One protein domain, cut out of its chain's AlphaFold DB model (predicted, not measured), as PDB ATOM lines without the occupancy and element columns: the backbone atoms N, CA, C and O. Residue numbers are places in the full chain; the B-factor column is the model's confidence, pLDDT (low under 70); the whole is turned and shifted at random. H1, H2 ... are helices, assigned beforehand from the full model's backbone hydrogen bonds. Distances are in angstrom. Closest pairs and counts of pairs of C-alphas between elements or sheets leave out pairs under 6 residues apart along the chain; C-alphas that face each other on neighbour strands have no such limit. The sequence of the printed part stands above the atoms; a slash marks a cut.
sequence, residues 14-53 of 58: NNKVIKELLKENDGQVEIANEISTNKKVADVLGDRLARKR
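AT A GLANCE: This is residues 14 to 53 of the 58 residues of an uncharacterized protein of Romboutsia sp. CE17 (UniProt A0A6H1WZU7). Two helices, H2 and H3, meet in a corner at a tight turn, and a short helix, H1, runs loosely alongside H3 in the opposite direction. Residues 46 to 53, of which 46 to 52 belong to H3, stick out from the rest, while residues 22 to 27 link H1 to H2. You are reading 40 printed residues with three named helices in the order H1, H2, H3 and no named strand; the class is all helix. The whole is compact, with a radius of gyration of the C-alphas of 10.1 A and spans of 28 by 19 by 16 A.

HOW THE PARTS SIT: Start with H1, residues 14 to 21, and look across to H3, residues 39 to 52. They are close but not clearly touching: their closest C-alphas, of Ile 18 and Val 41, are 6.8 A apart. Their lines stand at a shallow tilt of 23 degrees, opposite ways. H2, residues 28 to 37, is apart from H1. H2 and H3 touch only at the corner by their link, and only just, with 3 pairs of C-alphas within 8 A; H3 does so with residues 41 to 42 alone. Their closest C-alphas, of Ile 35 and Ala 42, are 5.6 A apart. Their steep tilt of 69.5 degrees, opposite ways, is only just short of about perpendicular. In H1, H2 and H3 every O i to N i+4 pair is within hydrogen-bond range.

IN THESE COORDINATES: Find C-alpha 14 at (-47.321, -32.121, -28.988); from there H1 runs 10.4 A to C-alpha 21. H2 begins at C-alpha 28, at (-54.987, -19.203, -40.313), and covers 14.4 A to C-alpha 37. H3 runs 19.9 A from C-alpha 39 to C-alpha 52 at (-39.415, -33.140, -41.762).

THE WHOLE: The C-alphas farthest apart, of Glu 24 and Arg 53, are 29.1 A apart. The printed part has no cut; the link from H1 to H2 is short and that from H2 to H3 tight. The mean pLDDT of the printed part is 71.8, and residues 14 to 17, 21 to 26, 48 and 52 to 53 are under 70.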
ATOM      1  N   ASN A  14     -47.724 -33.455 -28.538       62.28
ATOM      2  CA  ASN A  14     -47.321 -32.121 -28.988       62.28
ATOM      3  C   ASN A  14     -48.453 -31.332 -29.673       62.28
ATOM      4  O   ASN A  14     -48.427 -30.107 -29.676       62.28
ATOM      5  N   ASN A  15     -49.438 -32.004 -30.277       66.56
ATOM      6  CA  ASN A  15     -50.604 -31.342 -30.863       66.56
ATOM      7  C   ASN A  15     -51.592 -30.874 -29.786       66.56
ATOM      8  O   ASN A  15     -52.231 -29.851 -29.997       66.56
ATOM      9  N   LYS A  16     -51.694 -31.569 -28.643       68.56
ATOM     10  CA  LYS A  16     -52.486 -31.101 -27.493       68.56
ATOM     11  C   LYS A  16     -51.841 -29.868 -26.872       68.56
ATOM     12  O   LYS A  16     -52.503 -28.854 -26.733       68.56
ATOM     13  N   VAL A  17     -50.524 -29.911 -26.660       66.81
ATOM     14  CA  VAL A  17     -49.753 -28.769 -26.138       66.81
ATOM     15  C   VAL A  17     -49.888 -27.541 -27.044       66.81
ATOM     16  O   VAL A  17     -50.079 -26.435 -26.558       66.81
ATOM     17  N   ILE A  18     -49.833 -27.711 -28.369       70.06
ATOM     18  CA  ILE A  18     -50.027 -26.588 -29.300       70.06
ATOM     19  C   ILE A  18     -51.478 -26.088 -29.278       70.06
ATOM     20  O   ILE A  18     -51.681 -24.881 -29.309       70.06
ATOM     21  N   LYS A  19     -52.473 -26.980 -29.190       70.44
ATOM     22  CA  LYS A  19     -53.890 -26.596 -29.055       70.44
ATOM     23  C   LYS A  19     -54.179 -25.852 -27.744       70.44
ATOM     24  O   LYS A  19     -55.025 -24.979 -27.746       70.44
ATOM     25  N   GLU A  20     -53.487 -26.183 -26.656       70.88
ATOM     26  CA  GLU A  20     -53.595 -25.480 -25.367       70.88
ATOM     27  C   GLU A  20     -52.855 -24.132 -25.363       70.88
ATOM     28  O   GLU A  20     -53.243 -23.212 -24.646       70.88
ATOM     29  N   LEU A  21     -51.768 -24.014 -26.137       66.56
ATOM     30  CA  LEU A  21     -50.945 -22.800 -26.221       66.56
ATOM     31  C   LEU A  21     -51.464 -21.764 -27.223       66.56
ATOM     32  O   LEU A  21     -51.125 -20.587 -27.087       66.56
ATOM     33  N   LEU A  22     -52.219 -22.193 -28.235       68.62
ATOM     34  CA  LEU A  22     -52.939 -21.306 -29.143       68.62
ATOM     35  C   LEU A  22     -54.266 -20.928 -28.485       68.62
ATOM     36  O   LEU A  22     -54.990 -21.802 -28.010       68.62
ATOM     37  N   LYS A  23     -54.604 -19.637 -28.451       66.12
ATOM     38  CA  LYS A  23     -55.977 -19.238 -28.117       66.12
ATOM     39  C   LYS A  23     -56.924 -19.784 -29.190       66.12
ATOM     40  O   LYS A  23     -56.477 -20.129 -30.282       66.12
ATOM     41  N   GLU A  24     -58.219 -19.869 -28.883       64.31
ATOM     42  CA  GLU A  24     -59.275 -20.201 -29.854       64.31
ATOM     43  C   GLU A  24     -59.304 -19.147 -30.979       64.31
ATOM     44  O   GLU A  24     -60.081 -18.200 -30.958       64.31
ATOM     45  N   ASN A  25     -58.376 -19.273 -31.924       63.31
ATOM     46  CA  ASN A  25     -58.231 -18.449 -33.109       63.31
ATOM     47  C   ASN A  25     -58.636 -19.320 -34.296       63.31
ATOM     48  O   ASN A  25     -57.987 -20.327 -34.587       63.31
ATOM     49  N   ASP A  26     -59.706 -18.941 -34.985       63.47
ATOM     50  CA  ASP A  26     -60.238 -19.711 -36.114       63.47
ATOM     51  C   ASP A  26     -59.526 -19.365 -37.437       63.47
ATOM     52  O   ASP A  26     -59.570 -20.123 -38.411       63.47
ATOM     53  N   GLY A  27     -58.836 -18.217 -37.487       77.06
ATOM     54  CA  GLY A  27     -58.154 -17.723 -38.677       77.06
ATOM     55  C   GLY A  27     -56.718 -18.236 -38.824       77.06
ATOM     56  O   GLY A  27     -55.877 -18.025 -37.955       77.06
ATOM     57  N   GLN A  28     -56.370 -18.792 -39.992       73.81
ATOM     58  CA  GLN A  28     -54.987 -19.203 -40.313       73.81
ATOM     59  C   GLN A  28     -53.958 -18.073 -40.115       73.81
ATOM     60  O   GLN A  28     -52.828 -18.320 -39.701       73.81
ATOM     61  N   VAL A  29     -54.354 -16.830 -40.406       78.00
ATOM     62  CA  VAL A  29     -53.510 -15.637 -40.251       78.00
ATOM     63  C   VAL A  29     -53.321 -15.274 -38.776       78.00
ATOM     64  O   VAL A  29     -52.217 -14.930 -38.365       78.00
ATOM     65  N   GLU A  30     -54.373 -15.389 -37.969       74.25
ATOM     66  CA  GLU A  30     -54.330 -15.122 -36.528       74.25
ATOM     67  C   GLU A  30     -53.445 -16.146 -35.820       74.25
ATOM     68  O   GLU A  30     -52.564 -15.770 -35.052       74.25
ATOM     69  N   ILE A  31     -53.582 -17.421 -36.194       75.31
ATOM     70  CA  ILE A  31     -52.715 -18.505 -35.726       75.31
ATOM     71  C   ILE A  31     -51.253 -18.228 -36.106       75.31
ATOM     72  O   ILE A  31     -50.361 -18.376 -35.276       75.31
ATOM     73  N   ALA A  32     -50.974 -17.790 -37.340       74.69
ATOM     74  CA  ALA A  32     -49.608 -17.467 -37.762       74.69
ATOM     75  C   ALA A  32     -49.006 -16.290 -36.969       74.69
ATOM     76  O   ALA A  32     -47.825 -16.325 -36.611       74.69
ATOM     77  N   ASN A  33     -49.815 -15.275 -36.658       77.50
ATOM     78  CA  ASN A  33     -49.409 -14.133 -35.836       77.50
ATOM     79  C   ASN A  33     -49.199 -14.519 -34.364       77.50
ATOM     80  O   ASN A  33     -48.293 -14.011 -33.701       77.50
ATOM     81  N   GLU A  34     -49.994 -15.446 -33.838       74.50
ATOM     82  CA  GLU A  34     -49.826 -15.952 -32.476       74.50
ATOM     83  C   GLU A  34     -48.581 -16.840 -32.354       74.50
ATOM     84  O   GLU A  34     -47.803 -16.708 -31.410       74.50
ATOM     85  N   ILE A  35     -48.315 -17.687 -33.351       76.25
ATOM     86  CA  ILE A  35     -47.089 -18.494 -33.407       76.25
ATOM     87  C   ILE A  35     -45.853 -17.596 -33.498       76.25
ATOM     88  O   ILE A  35     -44.860 -17.860 -32.822       76.25
ATOM     89  N   SER A  36     -45.890 -16.539 -34.316       73.69
ATOM     90  CA  SER A  36     -44.741 -15.641 -34.485       73.69
ATOM     91  C   SER A  36     -44.437 -14.825 -33.226       73.69
ATOM     92  O   SER A  36     -43.276 -14.514 -32.959       73.69
ATOM     93  N   THR A  37     -45.458 -14.522 -32.423       77.00
ATOM     94  CA  THR A  37     -45.313 -13.805 -31.150       77.00
ATOM     95  C   THR A  37     -44.990 -14.737 -29.975       77.00
ATOM     96  O   THR A  37     -44.326 -14.314 -29.025       77.00
ATOM     97  N   ASN A  38     -45.372 -16.019 -30.037       77.69
ATOM     98  CA  ASN A  38     -45.104 -17.009 -28.996       77.69
ATOM     99  C   ASN A  38     -43.855 -17.856 -29.297       77.69
ATOM    100  O   ASN A  38     -43.909 -18.912 -29.934       77.69
ATOM    101  N   LYS A  39     -42.718 -17.419 -28.743       74.94
ATOM    102  CA  LYS A  39     -41.390 -18.022 -28.951       74.94
ATOM    103  C   LYS A  39     -41.353 -19.541 -28.709       74.94
ATOM    104  O   LYS A  39     -40.760 -20.268 -29.493       74.94
ATOM    105  N   LYS A  40     -42.061 -20.040 -27.686       76.12
ATOM    106  CA  LYS A  40     -42.098 -21.479 -27.358       76.12
ATOM    107  C   LYS A  40     -42.805 -22.316 -28.427       76.12
ATOM    108  O   LYS A  40     -42.389 -23.437 -28.703       76.12
ATOM    109  N   VAL A  41     -43.874 -21.788 -29.025       72.69
ATOM    110  CA  VAL A  41     -44.617 -22.481 -30.091       72.69
ATOM    111  C   VAL A  41     -43.812 -22.458 -31.388       72.69
ATOM    112  O   VAL A  41     -43.728 -23.479 -32.073       72.69
ATOM    113  N   ALA A  42     -43.165 -21.326 -31.683       75.75
ATOM    114  CA  ALA A  42     -42.251 -21.193 -32.812       75.75
ATOM    115  C   ALA A  42     -41.091 -22.200 -32.740       75.75
ATOM    116  O   ALA A  42     -40.819 -22.861 -33.739       75.75
ATOM    117  N   ASP A  43     -40.474 -22.383 -31.570       77.81
ATOM    118  CA  ASP A  43     -39.372 -23.334 -31.376       77.81
ATOM    119  C   ASP A  43     -39.829 -24.788 -31.619       77.81
ATOM    120  O   ASP A  43     -39.230 -25.522 -32.410       77.81
ATOM    121  N   VAL A  44     -40.961 -25.197 -31.030       76.88
ATOM    122  CA  VAL A  44     -41.512 -26.558 -31.195       76.88
ATOM    123  C   VAL A  44     -41.919 -26.842 -32.648       76.88
ATOM    124  O   VAL A  44     -41.698 -27.945 -33.160       76.88
ATOM    125  N   LEU A  45     -42.530 -25.871 -33.334       75.56
ATOM    126  CA  LEU A  45     -42.915 -26.009 -34.742       75.56
ATOM    127  C   LEU A  45     -41.707 -25.957 -35.683       75.56
ATOM    128  O   LEU A  45     -41.649 -26.741 -36.636       75.56
ATOM    129  N   GLY A  46     -40.733 -25.092 -35.398       77.44
ATOM    130  CA  GLY A  46     -39.474 -24.976 -36.125       77.44
ATOM    131  C   GLY A  46     -38.707 -26.294 -36.129       77.44
ATOM    132  O   GLY A  46     -38.402 -26.824 -37.200       77.44
ATOM    133  N   ASP A  47     -38.521 -26.908 -34.960       76.19
ATOM    134  CA  ASP A  47     -37.862 -28.211 -34.825       76.19
ATOM    135  C   ASP A  47     -38.598 -29.342 -35.559       76.19
ATOM    136  O   ASP A  47     -37.984 -30.309 -36.021       76.19
ATOM    137  N   ARG A  48     -39.931 -29.269 -35.666       69.75
ATOM    138  CA  ARG A  48     -40.732 -30.244 -36.428       69.75
ATOM    139  C   ARG A  48     -40.552 -30.067 -37.933       69.75
ATOM    140  O   ARG A  48     -40.448 -31.063 -38.651       69.75
ATOM    141  N   LEU A  49     -40.542 -28.826 -38.413       70.81
ATOM    142  CA  LEU A  49     -40.323 -28.504 -39.825       70.81
ATOM    143  C   LEU A  49     -38.902 -28.869 -40.261       70.81
ATOM    144  O   LEU A  49     -38.730 -29.477 -41.319       70.81
ATOM    145  N   ALA A  50     -37.913 -28.583 -39.413       74.94
ATOM    146  CA  ALA A  50     -36.522 -28.961 -39.629       74.94
ATOM    147  C   ALA A  50     -36.363 -30.486 -39.724       74.94
ATOM    148  O   ALA A  50     -35.790 -30.983 -40.690       74.94
ATOM    149  N   ARG A  51     -36.966 -31.249 -38.798       70.25
ATOM    150  CA  ARG A  51     -36.935 -32.724 -38.821       70.25
ATOM    151  C   ARG A  51     -37.680 -33.351 -40.004       70.25
ATOM    152  O   ARG A  51     -37.326 -34.446 -40.427       70.25
ATOM    153  N   LYS A  52     -38.705 -32.684 -40.551       65.38
ATOM    154  CA  LYS A  52     -39.415 -33.140 -41.762       65.38
ATOM    155  C   LYS A  52     -38.608 -32.942 -43.044       65.38
ATOM    156  O   LYS A  52     -38.822 -33.685 -43.999       65.38
ATOM    157  N   ARG A  53     -37.700 -31.964 -43.086       59.31
ATOM    158  CA  ARG A  53     -36.770 -31.766 -44.203       59.31
ATOM    159  C   ARG A  53     -35.603 -32.751 -44.082       59.31
ATOM    160  O   ARG A  53     -34.465 -32.372 -43.833       59.31
TER     161      ARG A  53